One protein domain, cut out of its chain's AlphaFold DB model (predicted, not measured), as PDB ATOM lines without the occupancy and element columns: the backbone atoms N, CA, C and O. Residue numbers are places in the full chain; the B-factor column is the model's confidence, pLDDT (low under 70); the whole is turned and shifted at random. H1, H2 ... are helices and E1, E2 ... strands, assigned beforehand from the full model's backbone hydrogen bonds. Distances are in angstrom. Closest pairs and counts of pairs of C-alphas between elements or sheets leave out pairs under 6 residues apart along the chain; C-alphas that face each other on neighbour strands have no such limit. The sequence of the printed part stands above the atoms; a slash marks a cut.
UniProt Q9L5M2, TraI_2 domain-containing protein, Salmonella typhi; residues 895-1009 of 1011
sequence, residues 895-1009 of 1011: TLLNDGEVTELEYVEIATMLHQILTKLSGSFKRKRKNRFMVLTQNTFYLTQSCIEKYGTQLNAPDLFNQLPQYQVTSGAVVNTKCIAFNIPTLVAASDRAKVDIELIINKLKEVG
ATOM      1  N   THR A 895       3.832 172.967  90.992       74.75
ATOM      2  CA  THR A 895       4.392 172.172  89.882       74.75
ATOM      3  C   THR A 895       4.095 172.818  88.530       74.75
ATOM      4  O   THR A 895       2.939 173.052  88.190       74.75
ATOM      5  N   LEU A 896       5.133 173.119  87.743       78.25
ATOM      6  CA  LEU A 896       4.996 173.691  86.396       78.25
ATOM      7  C   LEU A 896       4.349 172.678  85.431       78.25
ATOM      8  O   LEU A 896       4.792 171.535  85.330       78.25
ATOM      9  N   LEU A 897       3.327 173.119  84.695       77.50
ATOM     10  CA  LEU A 897       2.595 172.337  83.691       77.50
ATOM     11  C   LEU A 897       2.906 172.758  82.246       77.50
ATOM     12  O   LEU A 897       2.864 171.921  81.345       77.50
ATOM     13  N   ASN A 898       3.149 174.050  82.013       77.56
ATOM     14  CA  ASN A 898       3.464 174.626  80.703       77.56
ATOM     15  C   ASN A 898       4.242 175.935  80.897       77.56
ATOM     16  O   ASN A 898       3.877 176.706  81.780       77.56
ATOM     17  N   ASP A 899       5.253 176.192  80.064       63.47
ATOM     18  CA  ASP A 899       6.221 177.297  80.236       63.47
ATOM     19  C   ASP A 899       5.888 178.564  79.411       63.47
ATOM     20  O   ASP A 899       6.533 179.592  79.561       63.47
ATOM     21  N   GLY A 900       4.853 178.496  78.562       66.62
ATOM     22  CA  GLY A 900       4.080 179.639  78.056       66.62
ATOM     23  C   GLY A 900       4.833 180.849  77.473       66.62
ATOM     24  O   GLY A 900       4.921 181.893  78.121       66.62
ATOM     25  N   GLU A 901       5.293 180.756  76.220       62.44
ATOM     26  CA  GLU A 901       5.814 181.917  75.478       62.44
ATOM     27  C   GLU A 901       4.683 182.873  75.043       62.44
ATOM     28  O   GLU A 901       3.743 182.469  74.358       62.44
ATOM     29  N   VAL A 902       4.808 184.158  75.399       72.00
ATOM     30  CA  VAL A 902       3.858 185.243  75.081       72.00
ATOM     31  C   VAL A 902       4.638 186.475  74.611       72.00
ATOM     32  O   VAL A 902       5.662 186.820  75.204       72.00
ATOM     33  N   THR A 903       4.184 187.165  73.559       74.19
ATOM     34  CA  THR A 903       4.880 188.360  73.044       74.19
ATOM     35  C   THR A 903       4.602 189.616  73.879       74.19
ATOM     36  O   THR A 903       3.586 189.720  74.566       74.19
ATOM     37  N   GLU A 904       5.466 190.637  73.777       68.94
ATOM     38  CA  GLU A 904       5.256 191.923  74.468       68.94
ATOM     39  C   GLU A 904       3.908 192.593  74.135       68.94
ATOM     40  O   GLU A 904       3.399 193.358  74.952       68.94
ATOM     41  N   LEU A 905       3.344 192.352  72.944       72.31
ATOM     42  CA  LEU A 905       2.076 192.963  72.538       72.31
ATOM     43  C   LEU A 905       0.891 192.277  73.235       72.31
ATOM     44  O   LEU A 905       0.038 192.947  73.814       72.31
ATOM     45  N   GLU A 906       0.895 190.944  73.251       73.88
ATOM     46  CA  GLU A 906      -0.109 190.123  73.938       73.88
ATOM     47  C   GLU A 906      -0.054 190.347  75.458       73.88
ATOM     48  O   GLU A 906      -1.099 190.468  76.095       73.88
ATOM     49  N   TYR A 907       1.139 190.522  76.045       80.19
ATOM     50  CA  TYR A 907       1.287 190.825  77.477       80.19
ATOM     51  C   TYR A 907       0.653 192.173  77.878       80.19
ATOM     52  O   TYR A 907       0.157 192.320  78.996       80.19
ATOM     53  N   VAL A 908       0.615 193.153  76.966       79.50
ATOM     54  CA  VAL A 908      -0.066 194.447  77.172       79.50
ATOM     55  C   VAL A 908      -1.590 194.287  77.111       79.50
ATOM     56  O   VAL A 908      -2.296 194.864  77.941       79.50
ATOM     57  N   GLU A 909      -2.119 193.460  76.206       79.44
ATOM     58  CA  GLU A 909      -3.554 193.134  76.179       79.44
ATOM     59  C   GLU A 909      -3.977 192.351  77.435       79.44
ATOM     60  O   GLU A 909      -4.945 192.726  78.104       79.44
ATOM     61  N   ILE A 910      -3.188 191.344  77.829       80.19
ATOM     62  CA  ILE A 910      -3.323 190.596  79.088       80.19
ATOM     63  C   ILE A 910      -3.354 191.545  80.293       80.19
ATOM     64  O   ILE A 910      -4.238 191.412  81.139       80.19
ATOM     65  N   ALA A 911      -2.461 192.541  80.359       81.88
ATOM     66  CA  ALA A 911      -2.455 193.540  81.426       81.88
ATOM     67  C   ALA A 911      -3.777 194.338  81.480       81.88
ATOM     68  O   ALA A 911      -4.385 194.448  82.549       81.88
ATOM     69  N   THR A 912      -4.295 194.828  80.341       81.50
ATOM     70  CA  THR A 912      -5.588 195.548  80.331       81.50
ATOM     71  C   THR A 912      -6.751 194.689  80.837       81.50
ATOM     72  O   THR A 912      -7.614 195.185  81.564       81.50
ATOM     73  N   MET A 913      -6.771 193.398  80.495       80.56
ATOM     74  CA  MET A 913      -7.843 192.483  80.888       80.56
ATOM     75  C   MET A 913      -7.704 192.017  82.339       80.56
ATOM     76  O   MET A 913      -8.703 191.955  83.059       80.56
ATOM     77  N   LEU A 914      -6.479 191.779  82.811       82.88
ATOM     78  CA  LEU A 914      -6.215 191.463  84.210       82.88
ATOM     79  C   LEU A 914      -6.603 192.633  85.124       82.88
ATOM     80  O   LEU A 914      -7.272 192.412  86.130       82.88
ATOM     81  N   HIS A 915      -6.293 193.879  84.747       83.88
ATOM     82  CA  HIS A 915      -6.744 195.070  85.477       83.88
ATOM     83  C   HIS A 915      -8.277 195.117  85.620       83.88
ATOM     84  O   HIS A 915      -8.790 195.397  86.705       83.88
ATOM     85  N   GLN A 916      -9.032 194.773  84.569       78.88
ATOM     86  CA  GLN A 916     -10.500 194.694  84.637       78.88
ATOM     87  C   GLN A 916     -10.997 193.559  85.546       78.88
ATOM     88  O   GLN A 916     -11.966 193.754  86.285       78.88
ATOM     89  N   ILE A 917     -10.345 192.391  85.528       77.75
ATOM     90  CA  ILE A 917     -10.665 191.271  86.428       77.75
ATOM     91  C   ILE A 917     -10.402 191.673  87.887       77.75
ATOM     92  O   ILE A 917     -11.306 191.578  88.717       77.75
ATOM     93  N   LEU A 918      -9.212 192.195  88.194       77.31
ATOM     94  CA  LEU A 918      -8.825 192.613  89.544       77.31
ATOM     95  C   LEU A 918      -9.706 193.760  90.073       77.31
ATOM     96  O   LEU A 918     -10.125 193.716  91.227       77.31
ATOM     97  N   THR A 919     -10.089 194.723  89.223       76.62
ATOM     98  CA  THR A 919     -11.048 195.789  89.583       76.62
ATOM     99  C   THR A 919     -12.429 195.221  89.942       76.62
ATOM    100  O   THR A 919     -13.035 195.622  90.938       76.62
ATOM    101  N   LYS A 920     -12.944 194.256  89.161       71.00
ATOM    102  CA  LYS A 920     -14.214 193.568  89.475       71.00
ATOM    103  C   LYS A 920     -14.132 192.798  90.799       71.00
ATOM    104  O   LYS A 920     -15.116 192.760  91.536       71.00
ATOM    105  N   LEU A 921     -12.983 192.191  91.108       67.69
ATOM    106  CA  LEU A 921     -12.763 191.459  92.359       67.69
ATOM    107  C   LEU A 921     -12.717 192.402  93.571       67.69
ATOM    108  O   LEU A 921     -13.430 192.155  94.547       67.69
ATOM    109  N   SER A 922     -11.975 193.516  93.487       64.50
ATOM    110  CA  SER A 922     -11.833 194.480  94.591       64.50
ATOM    111  C   SER A 922     -13.158 195.101  95.043       64.50
ATOM    112  O   SER A 922     -13.302 195.451  96.209       64.50
ATOM    113  N   GLY A 923     -14.137 195.227  94.140       56.38
ATOM    114  CA  GLY A 923     -15.452 195.803  94.442       56.38
ATOM    115  C   GLY A 923     -16.528 194.823  94.935       56.38
ATOM    116  O   GLY A 923     -17.647 195.269  95.174       56.38
ATOM    117  N   SER A 924     -16.258 193.509  95.032       51.22
ATOM    118  CA  SER A 924     -17.337 192.500  95.118       51.22
ATOM    119  C   SER A 924     -17.128 191.320  96.089       51.22
ATOM    120  O   SER A 924     -18.043 190.502  96.217       51.22
ATOM    121  N   PHE A 925     -15.976 191.163  96.751       48.53
ATOM    122  CA  PHE A 925     -15.670 189.953  97.540       48.53
ATOM    123  C   PHE A 925     -15.780 190.141  99.070       48.53
ATOM    124  O   PHE A 925     -14.964 190.828  99.681       48.53
ATOM    125  N   LYS A 926     -16.742 189.455  99.720       49.28
ATOM    126  CA  LYS A 926     -16.788 189.300 101.197       49.28
ATOM    127  C   LYS A 926     -15.616 188.428 101.700       49.28
ATOM    128  O   LYS A 926     -15.130 187.542 100.997       49.28
ATOM    129  N   ARG A 927     -15.199 188.642 102.958       45.62
ATOM    130  CA  ARG A 927     -13.888 188.234 103.522       45.62
ATOM    131  C   ARG A 927     -13.557 186.719 103.529       45.62
ATOM    132  O   ARG A 927     -12.389 186.395 103.690       45.62
ATOM    133  N   LYS A 928     -14.524 185.803 103.334       44.41
ATOM    134  CA  LYS A 928     -14.390 184.333 103.546       44.41
ATOM    135  C   LYS A 928     -14.217 183.454 102.272       44.41
ATOM    136  O   LYS A 928     -14.559 182.277 102.299       44.41
ATOM    137  N   ARG A 929     -13.718 183.972 101.134       51.56
ATOM    138  CA  ARG A 929     -13.396 183.158  99.920       51.56
ATOM    139  C   ARG A 929     -12.099 183.595  99.204       51.56
ATOM    140  O   ARG A 929     -12.101 183.757  97.988       51.56
ATOM    141  N   LYS A 930     -11.017 183.835  99.956       52.69
ATOM    142  CA  LYS A 930      -9.798 184.517  99.469       52.69
ATOM    143  C   LYS A 930      -8.806 183.595  98.753       52.69
ATOM    144  O   LYS A 930      -8.733 183.642  97.527       52.69
ATOM    145  N   ASN A 931      -8.180 182.666  99.477       51.94
ATOM    146  CA  ASN A 931      -7.175 181.703  98.986       51.94
ATOM    147  C   ASN A 931      -7.702 180.719  97.910       51.94
ATOM    148  O   ASN A 931      -7.023 179.768  97.547       51.94
ATOM    149  N   ARG A 932      -8.936 180.903  97.408       56.91
ATOM    150  CA  ARG A 932      -9.546 180.084  96.349       56.91
ATOM    151  C   ARG A 932      -9.364 180.655  94.936       56.91
ATOM    152  O   ARG A 932      -9.673 179.968  93.962       56.91
ATOM    153  N   PHE A 933      -8.877 181.891  94.804       61.75
ATOM    154  CA  PHE A 933      -8.782 182.562  93.501       61.75
ATOM    155  C   PHE A 933      -7.423 183.179  93.173       61.75
ATOM    156  O   PHE A 933      -7.102 183.277  91.991       61.75
ATOM    157  N   MET A 934      -6.635 183.585  94.167       72.25
ATOM    158  CA  MET A 934      -5.392 184.336  93.975       72.25
ATOM    159  C   MET A 934      -4.363 183.940  95.038       72.25
ATOM    160  O   MET A 934      -4.748 183.713  96.184       72.25
ATOM    161  N   VAL A 935      -3.084 183.894  94.655       71.44
ATOM    162  CA  VAL A 935      -1.920 183.734  95.548       71.44
ATOM    163  C   VAL A 935      -0.813 184.684  95.077       71.44
ATOM    164  O   VAL A 935      -0.711 184.982  93.884       71.44
ATOM    165  N   LEU A 936       0.016 185.181  95.993       70.81
ATOM    166  CA  LEU A 936       1.134 186.070  95.689       70.81
ATOM    167  C   LEU A 936       2.414 185.553  96.351       70.81
ATOM    168  O   LEU A 936       2.438 185.324  97.554       70.81
ATOM    169  N   THR A 937       3.490 185.427  95.576       71.81
ATOM    170  CA  THR A 937       4.852 185.221  96.089       71.81
ATOM    171  C   THR A 937       5.719 186.440  95.765       71.81
ATOM    172  O   THR A 937       5.293 187.338  95.036       71.81
ATOM    173  N   GLN A 938       6.945 186.490  96.299       69.62
ATOM    174  CA  GLN A 938       7.812 187.681  96.277       69.62
ATOM    175  C   GLN A 938       7.949 188.363  94.897       69.62
ATOM    176  O   GLN A 938       7.955 189.589  94.833       69.62
ATOM    177  N   ASN A 939       8.020 187.590  93.803       76.56
ATOM    178  CA  ASN A 939       8.158 188.099  92.427       76.56
ATOM    179  C   ASN A 939       7.068 187.616  91.447       76.56
ATOM    180  O   ASN A 939       7.071 188.038  90.285       76.56
ATOM    181  N   THR A 940       6.143 186.754  91.882       77.44
ATOM    182  CA  THR A 940       5.162 186.107  90.997       77.44
ATOM    183  C   THR A 940       3.759 186.194  91.579       77.44
ATOM    184  O   THR A 940       3.502 185.796  92.714       77.44
ATOM    185  N   PHE A 941       2.826 186.689  90.775       83.56
ATOM    186  CA  PHE A 941       1.404 186.688  91.083       83.56
ATOM    187  C   PHE A 941       0.725 185.493  90.400       83.56
ATOM    188  O   PHE A 941       0.951 185.258  89.213       83.56
ATOM    189  N   TYR A 942      -0.111 184.751  91.126       80.50
ATOM    190  CA  TYR A 942      -0.826 183.575  90.628       80.50
ATOM    191  C   TYR A 942      -2.342 183.793  90.682       80.50
ATOM    192  O   TYR A 942      -2.895 184.214  91.700       80.50
ATOM    193  N   LEU A 943      -3.029 183.449  89.593       81.50
ATOM    194  CA  LEU A 943      -4.486 183.525  89.461       81.50
ATOM    195  C   LEU A 943      -5.034 182.129  89.139       81.50
ATOM    196  O   LEU A 943      -4.574 181.503  88.182       81.50
ATOM    197  N   THR A 944      -6.003 181.617  89.906       79.44
ATOM    198  CA  THR A 944      -6.548 180.273  89.645       79.44
ATOM    199  C   THR A 944      -7.331 180.244  88.333       79.44
ATOM    200  O   THR A 944      -8.034 181.198  87.982       79.44
ATOM    201  N   GLN A 945      -7.266 179.115  87.624       75.50
ATOM    202  CA  GLN A 945      -7.973 178.907  86.358       75.50
ATOM    203  C   GLN A 945      -9.479 179.166  86.513       75.50
ATOM    204  O   GLN A 945     -10.075 179.828  85.672       75.50
ATOM    205  N   SER A 946     -10.075 178.767  87.644       72.38
ATOM    206  CA  SER A 946     -11.489 179.018  87.955       72.38
ATOM    207  C   SER A 946     -11.840 180.514  88.019       72.38
ATOM    208  O   SER A 946     -12.957 180.911  87.678       72.38
ATOM    209  N   CYS A 947     -10.895 181.384  88.399       73.00
ATOM    210  CA  CYS A 947     -11.093 182.830  88.329       73.00
ATOM    211  C   CYS A 947     -11.152 183.319  86.869       73.00
ATOM    212  O   CYS A 947     -12.021 184.115  86.509       73.00
ATOM    213  N   ILE A 948     -10.268 182.806  86.012       71.25
ATOM    214  CA  ILE A 948     -10.177 183.168  84.589       71.25
ATOM    215  C   ILE A 948     -11.365 182.589  83.800       71.25
ATOM    216  O   ILE A 948     -11.978 183.295  83.004       71.25
ATOM    217  N   GLU A 949     -11.791 181.363  84.090       70.31
ATOM    218  CA  GLU A 949     -13.007 180.751  83.538       70.31
ATOM    219  C   GLU A 949     -14.275 181.523  83.925       70.31
ATOM    220  O   GLU A 949     -15.201 181.643  83.123       70.31
ATOM    221  N   LYS A 950     -14.329 182.100  85.132       70.12
ATOM    222  CA  LYS A 950     -15.493 182.855  85.620       70.12
ATOM    223  C   LYS A 950     -15.538 184.312  85.142       70.12
ATOM    224  O   LYS A 950     -16.630 184.848  84.941       70.12
ATOM    225  N   TYR A 951     -14.384 184.969  85.000       67.88
ATOM    226  CA  TYR A 951     -14.300 186.409  84.712       67.88
ATOM    227  C   TYR A 951     -13.662 186.751  83.356       67.88
ATOM    228  O   TYR A 951     -14.050 187.751  82.758       67.88
ATOM    229  N   GLY A 952     -12.747 185.926  82.842       61.19
ATOM    230  CA  GLY A 952     -12.122 186.070  81.518       61.19
ATOM    231  C   GLY A 952     -13.001 185.584  80.358       61.19
ATOM    232  O   GLY A 952     -12.917 186.126  79.258       61.19
ATOM    233  N   THR A 953     -13.932 184.653  80.601       60.09
ATOM    234  CA  THR A 953     -14.995 184.304  79.631       60.09
ATOM    235  C   THR A 953     -15.933 185.479  79.345       60.09
ATOM    236  O   THR A 953     -16.403 185.622  78.223       60.09
ATOM    237  N   GLN A 954     -16.140 186.384  80.311       59.97
ATOM    238  CA  GLN A 954     -16.870 187.645  80.101       59.97
ATOM    239  C   GLN A 954     -16.090 188.671  79.258       59.97
ATOM    240  O   GLN A 954     -16.633 189.729  78.944       59.97
ATOM    241  N   LEU A 955     -14.818 188.394  78.955       59.66
ATOM    242  CA  LEU A 955     -13.889 189.262  78.227       59.66
ATOM    243  C   LEU A 955     -13.378 188.607  76.926       59.66
ATOM    244  O   LEU A 955     -12.497 189.161  76.279       59.66
ATOM    245  N   ASN A 956     -13.932 187.452  76.529       57.41
ATOM    246  CA  ASN A 956     -13.566 186.689  75.324       57.41
ATOM    247  C   ASN A 956     -12.073 186.297  75.204       57.41
ATOM    248  O   ASN A 956     -11.600 186.074  74.094       57.41
ATOM    249  N   ALA A 957     -11.336 186.179  76.316       57.31
ATOM    250  CA  ALA A 957      -9.879 185.974  76.289       57.31
ATOM    251  C   ALA A 957      -9.306 184.739  77.034       57.31
ATOM    252  O   ALA A 957      -8.140 184.795  77.429       57.31
ATOM    253  N   PRO A 958     -10.031 183.613  77.246       61.44
ATOM    254  CA  PRO A 958      -9.450 182.458  77.942       61.44
ATOM    255  C   PRO A 958      -8.215 181.904  77.214       61.44
ATOM    256  O   PRO A 958      -7.253 181.508  77.864       61.44
ATOM    257  N   ASP A 959      -8.202 181.944  75.880       65.50
ATOM    258  CA  ASP A 959      -7.097 181.439  75.060       65.50
ATOM    259  C   ASP A 959      -5.812 182.264  75.217       65.50
ATOM    260  O   ASP A 959      -4.726 181.693  75.216       65.50
ATOM    261  N   LEU A 960      -5.930 183.581  75.436       68.88
ATOM    262  CA  LEU A 960      -4.788 184.474  75.662       68.88
ATOM    263  C   LEU A 960      -4.160 184.236  77.045       68.88
ATOM    264  O   LEU A 960      -2.944 184.177  77.187       68.88
ATOM    265  N   PHE A 961      -4.991 184.014  78.069       72.50
ATOM    266  CA  PHE A 961      -4.509 183.611  79.392       72.50
ATOM    267  C   PHE A 961      -3.910 182.193  79.384       72.50
ATOM    268  O   PHE A 961      -2.914 181.952  80.059       72.50
ATOM    269  N   ASN A 962      -4.449 181.266  78.584       70.50
ATOM    270  CA  ASN A 962      -3.925 179.901  78.465       70.50
ATOM    271  C   ASN A 962      -2.515 179.818  77.841       70.50
ATOM    272  O   ASN A 962      -1.869 178.780  77.996       70.50
ATOM    273  N   GLN A 963      -2.039 180.870  77.163       71.12
ATOM    274  CA  GLN A 963      -0.677 180.958  76.614       71.12
ATOM    275  C   GLN A 963       0.392 181.278  77.673       71.12
ATOM    276  O   GLN A 963       1.567 181.041  77.419       71.12
ATOM    277  N   LEU A 964       0.012 181.786  78.851       74.88
ATOM    278  CA  LEU A 964       0.939 182.084  79.949       74.88
ATOM    279  C   LEU A 964       1.419 180.813  80.681       74.88
ATOM    280  O   LEU A 964       0.767 179.766  80.593       74.88
ATOM    281  N   PRO A 965       2.511 180.901  81.469       76.69
ATOM    282  CA  PRO A 965       2.986 179.791  82.288       76.69
ATOM    283  C   PRO A 965       1.917 179.276  83.266       76.69
ATOM    284  O   PRO A 965       1.333 180.042  84.040       76.69
ATOM    285  N   GLN A 966       1.671 177.963  83.240       80.44
ATOM    286  CA  GLN A 966       0.664 177.291  84.071       80.44
ATOM    287  C   GLN A 966       1.325 176.424  85.139       80.44
ATOM    288  O   GLN A 966       2.243 175.666  84.838       80.44
ATOM    289  N   TYR A 967       0.792 176.465  86.357       78.31
ATOM    290  CA  TYR A 967       1.240 175.680  87.507       78.31
ATOM    291  C   TYR A 967       0.062 174.932  88.150       78.31
ATOM    292  O   TYR A 967      -1.084 175.365  88.038       78.31
ATOM    293  N   GLN A 968       0.327 173.831  88.849       78.06
ATOM    294  CA  GLN A 968      -0.624 173.128  89.713       78.06
ATOM    295  C   GLN A 968      -0.181 173.247  91.170       78.06
ATOM    296  O   GLN A 968       0.988 173.019  91.480       78.06
ATOM    297  N   VAL A 969      -1.119 173.606  92.048       71.94
ATOM    298  CA  VAL A 969      -0.878 173.771  93.491       71.94
ATOM    299  C   VAL A 969      -1.304 172.503  94.230       71.94
ATOM    300  O   VAL A 969      -2.409 172.000  93.999       71.94
ATOM    301  N   THR A 970      -0.441 171.971  95.095       56.84
ATOM    302  CA  THR A 970      -0.674 170.706  95.826       56.84
ATOM    303  C   THR A 970      -0.858 170.867  97.338       56.84
ATOM    304  O   THR A 970      -1.243 169.901  97.990       56.84
ATOM    305  N   SER A 971      -0.676 172.072  97.889       51.62
ATOM    306  CA  SER A 971      -0.870 172.389  99.314       51.62
ATOM    307  C   SER A 971      -1.804 173.593  99.511       51.62
ATOM    308  O   SER A 971      -2.109 174.314  98.562       51.62
ATOM    309  N   GLY A 972      -2.281 173.805 100.740       57.09
ATOM    310  CA  GLY A 972      -3.170 174.913 101.105       57.09
ATOM    311  C   GLY A 972      -4.666 174.654 100.864       57.09
ATOM    312  O   GLY A 972      -5.108 173.546 100.560       57.09
ATOM    313  N   ALA A 973      -5.483 175.703 101.012       45.31
ATOM    314  CA  ALA A 973      -6.953 175.615 101.025       45.31
ATOM    315  C   ALA A 973      -7.613 175.261  99.668       45.31
ATOM    316  O   ALA A 973      -8.846 175.208  99.577       45.31
ATOM    317  N   VAL A 974      -6.815 175.038  98.615       51.22
ATOM    318  CA  VAL A 974      -7.248 174.514  97.312       51.22
ATOM    319  C   VAL A 974      -6.202 173.554  96.739       51.22
ATOM    320  O   VAL A 974      -5.389 173.908  95.888       51.22
ATOM    321  N   VAL A 975      -6.282 172.297  97.161       54.06
ATOM    322  CA  VAL A 975      -5.498 171.201  96.582       54.06
ATOM    323  C   VAL A 975      -5.915 170.954  95.118       54.06
ATOM    324  O   VAL A 975      -7.102 170.976  94.786       54.06
ATOM    325  N   ASN A 976      -4.944 170.677  94.241       59.38
ATOM    326  CA  ASN A 976      -5.121 170.253  92.843       59.38
ATOM    327  C   ASN A 976      -5.851 171.242  91.911       59.38
ATOM    328  O   ASN A 976      -6.566 170.831  90.996       59.38
ATOM    329  N   THR A 977      -5.639 172.551  92.078       68.38
ATOM    330  CA  THR A 977      -6.116 173.560  91.111       68.38
ATOM    331  C   THR A 977      -4.985 174.129  90.258       68.38
ATOM    332  O   THR A 977      -3.891 174.418  90.744       68.38
ATOM    333  N   LYS A 978      -5.271 174.310  88.962       76.88
ATOM    334  CA  LYS A 978      -4.393 175.017  88.026       76.88
ATOM    335  C   LYS A 978      -4.403 176.520  88.290       76.88
ATOM    336  O   LYS A 978      -5.471 177.107  88.473       76.88
ATOM    337  N   CYS A 979      -3.235 177.139  88.220       82.81
ATOM    338  CA  CYS A 979      -3.033 178.579  88.300       82.81
ATOM    339  C   CYS A 979      -2.190 179.066  87.122       82.81
ATOM    340  O   CYS A 979      -1.307 178.354  86.650       82.81
ATOM    341  N   ILE A 980      -2.441 180.293  86.681       82.94
ATOM    342  CA  ILE A 980      -1.613 181.005  85.705       82.94
ATOM    343  C   ILE A 980      -0.739 182.011  86.448       82.94
ATOM    344  O   ILE A 980      -1.222 182.721  87.335       82.94
ATOM    345  N   ALA A 981       0.546 182.035  86.097       82.62
ATOM    346  CA  ALA A 981       1.563 182.856  86.737       82.62
ATOM    347  C   ALA A 981       1.885 184.116  85.924       82.62
ATOM    348  O   ALA A 981       2.086 184.070  84.709       82.62
ATOM    349  N   PHE A 982       2.012 185.238  86.625       82.69
ATOM    350  CA  PHE A 982       2.423 186.528  86.087       82.69
ATOM    351  C   PHE A 982       3.689 186.986  86.812       82.69
ATOM    352  O   PHE A 982       3.687 187.157  88.034       82.69
ATOM    353  N   ASN A 983       4.771 187.208  86.068       81.62
ATOM    354  CA  ASN A 983       5.975 187.827  86.616       81.62
ATOM    355  C   ASN A 983       5.672 189.303  86.916       81.62
ATOM    356  O   ASN A 983       5.283 190.040  86.008       81.62
ATOM    357  N   ILE A 984       5.825 189.730  88.172       81.44
ATOM    358  CA  ILE A 984       5.373 191.059  88.612       81.44
ATOM    359  C   ILE A 984       6.116 192.188  87.865       81.44
ATOM    360  O   ILE A 984       5.427 193.035  87.294       81.44
ATOM    361  N   PRO A 985       7.463 192.192  87.745       81.62
ATOM    362  CA  PRO A 985       8.184 193.153  86.902       81.62
ATOM    363  C   PRO A 985       7.676 193.257  85.454       81.62
ATOM    364  O   PRO A 985       7.434 194.365  84.970       81.62
ATOM    365  N   THR A 986       7.465 192.129  84.762       81.06
ATOM    366  CA  THR A 986       6.934 192.131  83.384       81.06
ATOM    367  C   THR A 986       5.503 192.671  83.332       81.06
ATOM    368  O   THR A 986       5.157 193.436  82.432       81.06
ATOM    369  N   LEU A 987       4.674 192.315  84.318       81.75
ATOM    370  CA  LEU A 987       3.287 192.759  84.412       81.75
ATOM    371  C   LEU A 987       3.175 194.269  84.661       81.75
ATOM    372  O   LEU A 987       2.349 194.911  84.019       81.75
ATOM    373  N   VAL A 988       4.020 194.849  85.521       82.50
ATOM    374  CA  VAL A 988       4.079 196.305  85.751       82.50
ATOM    375  C   VAL A 988       4.542 197.033  84.484       82.50
ATOM    376  O   VAL A 988       3.862 197.948  84.023       82.50
ATOM    377  N   ALA A 989       5.611 196.562  83.832       82.31
ATOM    378  CA  ALA A 989       6.093 197.149  82.579       82.31
ATOM    379  C   ALA A 989       5.061 197.077  81.431       82.31
ATOM    380  O   ALA A 989       5.027 197.953  80.562       82.31
ATOM    381  N   ALA A 990       4.198 196.055  81.420       81.38
ATOM    382  CA  ALA A 990       3.057 195.968  80.510       81.38
ATOM    383  C   ALA A 990       1.884 196.871  80.944       81.38
ATOM    384  O   ALA A 990       1.252 197.491  80.087       81.38
ATOM    385  N   SER A 991       1.632 197.002  82.252       84.00
ATOM    386  CA  SER A 991       0.635 197.898  82.862       84.00
ATOM    387  C   SER A 991       0.861 199.356  82.441       84.00
ATOM    388  O   SER A 991      -0.069 200.009  81.963       84.00
ATOM    389  N   ASP A 992       2.110 199.831  82.507       82.94
ATOM    390  CA  ASP A 992       2.517 201.174  82.067       82.94
ATOM    391  C   ASP A 992       2.219 201.419  80.580       82.94
ATOM    392  O   ASP A 992       1.613 202.427  80.206       82.94
ATOM    393  N   ARG A 993       2.603 200.469  79.713       81.81
ATOM    394  CA  ARG A 993       2.335 200.534  78.262       81.81
ATOM    395  C   ARG A 993       0.830 200.528  77.966       81.81
ATOM    396  O   ARG A 993       0.379 201.262  77.086       81.81
ATOM    397  N   ALA A 994       0.066 199.746  78.726       80.88
ATOM    398  CA  ALA A 994      -1.394 199.673  78.687       80.88
ATOM    399  C   ALA A 994      -2.099 200.907  79.289       80.88
ATOM    400  O   ALA A 994      -3.292 201.100  79.044       80.88
ATOM    401  N   LYS A 995      -1.389 201.749  80.056       84.19
ATOM    402  CA  LYS A 995      -1.938 202.860  80.860       84.19
ATOM    403  C   LYS A 995      -3.015 202.419  81.855       84.19
ATOM    404  O   LYS A 995      -3.961 203.160  82.128       84.19
ATOM    405  N   VAL A 996      -2.861 201.213  82.390       82.31
ATOM    406  CA  VAL A 996      -3.644 200.710  83.521       82.31
ATOM    407  C   VAL A 996      -2.746 200.622  84.747       82.31
ATOM    408  O   VAL A 996      -1.527 200.540  84.623       82.31
ATOM    409  N   ASP A 997      -3.340 200.638  85.933       81.75
ATOM    410  CA  ASP A 997      -2.605 200.578  87.196       81.75
ATOM    411  C   ASP A 997      -2.945 199.265  87.911       81.75
ATOM    412  O   ASP A 997      -3.966 199.143  88.593       81.75
ATOM    413  N   ILE A 998      -2.162 198.222  87.631       81.19
ATOM    414  CA  ILE A 998      -2.320 196.897  88.247       81.19
ATOM    415  C   ILE A 998      -1.657 196.866  89.625       81.19
ATOM    416  O   ILE A 998      -2.207 196.260  90.544       81.19
ATOM    417  N   GLU A 999      -0.519 197.542  89.792       80.56
ATOM    418  CA  GLU A 999       0.234 197.545  91.046       80.56
ATOM    419  C   GLU A 999      -0.565 198.196  92.183       80.56
ATOM    420  O   GLU A 999      -0.684 197.603  93.257       80.56
ATOM    421  N   LEU A1000      -1.221 199.337  91.940       79.06
ATOM    422  CA  LEU A1000      -2.103 199.965  92.925       79.06
ATOM    423  C   LEU A1000      -3.292 199.073  93.303       79.06
ATOM    424  O   LEU A1000      -3.766 199.147  94.434       79.06
ATOM    425  N   ILE A1001      -3.791 198.227  92.392       75.31
ATOM    426  CA  ILE A1001      -4.875 197.288  92.714       75.31
ATOM    427  C   ILE A1001      -4.344 196.094  93.510       75.31
ATOM    428  O   ILE A1001      -4.958 195.736  94.511       75.31
ATOM    429  N   ILE A1002      -3.201 195.514  93.137       74.56
ATOM    430  CA  ILE A1002      -2.561 194.437  93.911       74.56
ATOM    431  C   ILE A1002      -2.233 194.926  95.329       74.56
ATOM    432  O   ILE A1002      -2.559 194.243  96.298       74.56
ATOM    433  N   ASN A1003      -1.679 196.131  95.477       76.62
ATOM    434  CA  ASN A1003      -1.352 196.695  96.786       76.62
ATOM    435  C   ASN A1003      -2.610 197.054  97.603       76.62
ATOM    436  O   ASN A1003      -2.677 196.678  98.769       76.62
ATOM    437  N   LYS A1004      -3.671 197.614  97.002       72.50
ATOM    438  CA  LYS A1004      -4.976 197.771  97.688       72.50
ATOM    439  C   LYS A1004      -5.603 196.443  98.107       72.50
ATOM    440  O   LYS A1004      -6.305 196.376  99.113       72.50
ATOM    441  N   LEU A1005      -5.387 195.374  97.339       66.75
ATOM    442  CA  LEU A1005      -5.842 194.042  97.721       66.75
ATOM    443  C   LEU A1005      -5.033 193.508  98.916       66.75
ATOM    444  O   LEU A1005      -5.668 193.000  99.837       66.75
ATOM    445  N   LYS A1006      -3.710 193.719  98.989       68.31
ATOM    446  CA  LYS A1006      -2.913 193.441 100.206       68.31
ATOM    447  C   LYS A1006      -3.403 194.247 101.418       68.31
ATOM    448  O   LYS A1006      -3.644 193.674 102.472       68.31
ATOM    449  N   GLU A1007      -3.608 195.559 101.274       62.59
ATOM    450  CA  GLU A1007      -4.022 196.461 102.372       62.59
ATOM    451  C   GLU A1007      -5.366 196.063 103.007       62.59
ATOM    452  O   GLU A1007      -5.550 196.167 104.217       62.59
ATOM    453  N   VAL A1008      -6.308 195.545 102.210       57.56
ATOM    454  CA  VAL A1008      -7.609 195.026 102.687       57.56
ATOM    455  C   VAL A1008      -7.502 193.546 103.146       57.56
ATOM    456  O   VAL A1008      -8.495 192.877 103.461       57.56
ATOM    457  N   GLY A1009      -6.280 193.002 103.197       51.84
ATOM    458  CA  GLY A1009      -5.955 191.615 103.540       51.84
ATOM    459  C   GLY A1009      -6.587 190.598 102.592       51.84
ATOM    460  O   GLY A1009      -7.044 189.546 103.040       51.84
TER     461      GLY A1009
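AT A GLANCE: This is residues 895 to 1009 of the 1011 residues of the protein "TraI_2 domain-containing protein" of Salmonella typhi (UniProt Q9L5M2). A strongly twisted sheet of five strands makes one part of this domain, and the long helix H1 makes the other with H4 and H5, H4 packing on residues 904 to 912 of H1 and H5 on its residues 915 to 922. The short helices H2 and H3 lie near E5, H2 packing on it with its first residues, and the link after H1 loops out as far as Lys 928. The printed part has 115 residues, with five named helices and five named strands in the order E1 H1 E2 E3 H2 H3 E4 E5 H4 H5. The sheet's order is E1 E4 E5 E3 E2, antiparallel throughout, and the class is mixed, helices and strands. The whole is compact, with a radius of gyration of the C-alphas of 13.3 A, and rounded, with spans of 34 by 31 by 29 A.

IN THESE COORDINATES: Start in the sheet with E5, residues 977 to 983, the longest strand at 19.2 A. On one side of it is E4, residues 966 to 969, and beyond that E1, residues 895 to 898; find C-alpha 895 at (4.392, 172.172, 89.882). On the other side is E3, residues 940 to 944, 13.2 A long, and then E2, residues 934 to 936. For the longest helix, H1, residues 904 to 922, find C-alpha 904 at (5.256, 191.923, 74.468); from there it runs 26.5 A to C-alpha 922 at (-11.833, 194.480, 94.591). H2 is residues 945 to 951 and H3 residues 958 to 962. H4, residues 984 to 994, is 14.8 A long, and H5, residues 999 to 1007, is 12.1 A long and ends with C-alpha 1007 at (-4.022, 196.461, 102.372).

HOW THE PARTS SIT: Look first between E5 and E3, antiparallel at 148 degrees, where N 982 and O 941 are 2.8 A apart, within hydrogen-bond range. E4 and E5 form a hairpin, with N 967 and O 979 at 2.8 A; E2 and E3 form another, with N 942 and O 935 at 2.8 A. At the edge strand E1, N 897 is 2.8 A from O 966 of E4. E3, H2, H3 and E4 make a split strand-helix-strand unit, two strands running the same way with helices between them in the chain and E5 between them in the sheet; its crossover is right-handed. H2 is on the sheet at a height of 9.0 A, and its closest C-alphas to E5, those of Gln 945 and Cys 979, are 5.3 A apart. It only just stands up from the sheet, rising 42 degrees. H1 is the hub, touching three helices. With residues 904 to 912 alone it touches H4, about perpendicular at 84 degrees, the closest C-alphas being those of Val 908 and Ala 990, 4.8 A apart. With residues 915 to 922 alone it touches H5, at a shallow tilt of 32 degrees, the same way; the closest C-alphas, of Ser 922 and Leu 1005, are 6.8 A apart. With residues 906 to 910 alone it only just touches H3, with 3 pairs of C-alphas within 8 A; the closest, of Ile 910 and Phe 961, are 7.1 A apart. H4 only grazes the sheet, with residues 984 to 988, and H5 is not on it. In H1, H2, H3 and H5 every O i to N i+4 pair is within hydrogen-bond range, and in H4 6 of 7 are.

THE WHOLE: The two C-alphas farthest apart, of Thr 903 and Lys 928, are 36.3 A apart. The printed part has no cut, and its one long link, 11 residues, joins H1 to E2. The mean pLDDT of the printed part is 71.0; look for values under 70 at 41 residues, among them 921 to 933, 951 to 960, 970 to 977 and 1005 to 1009.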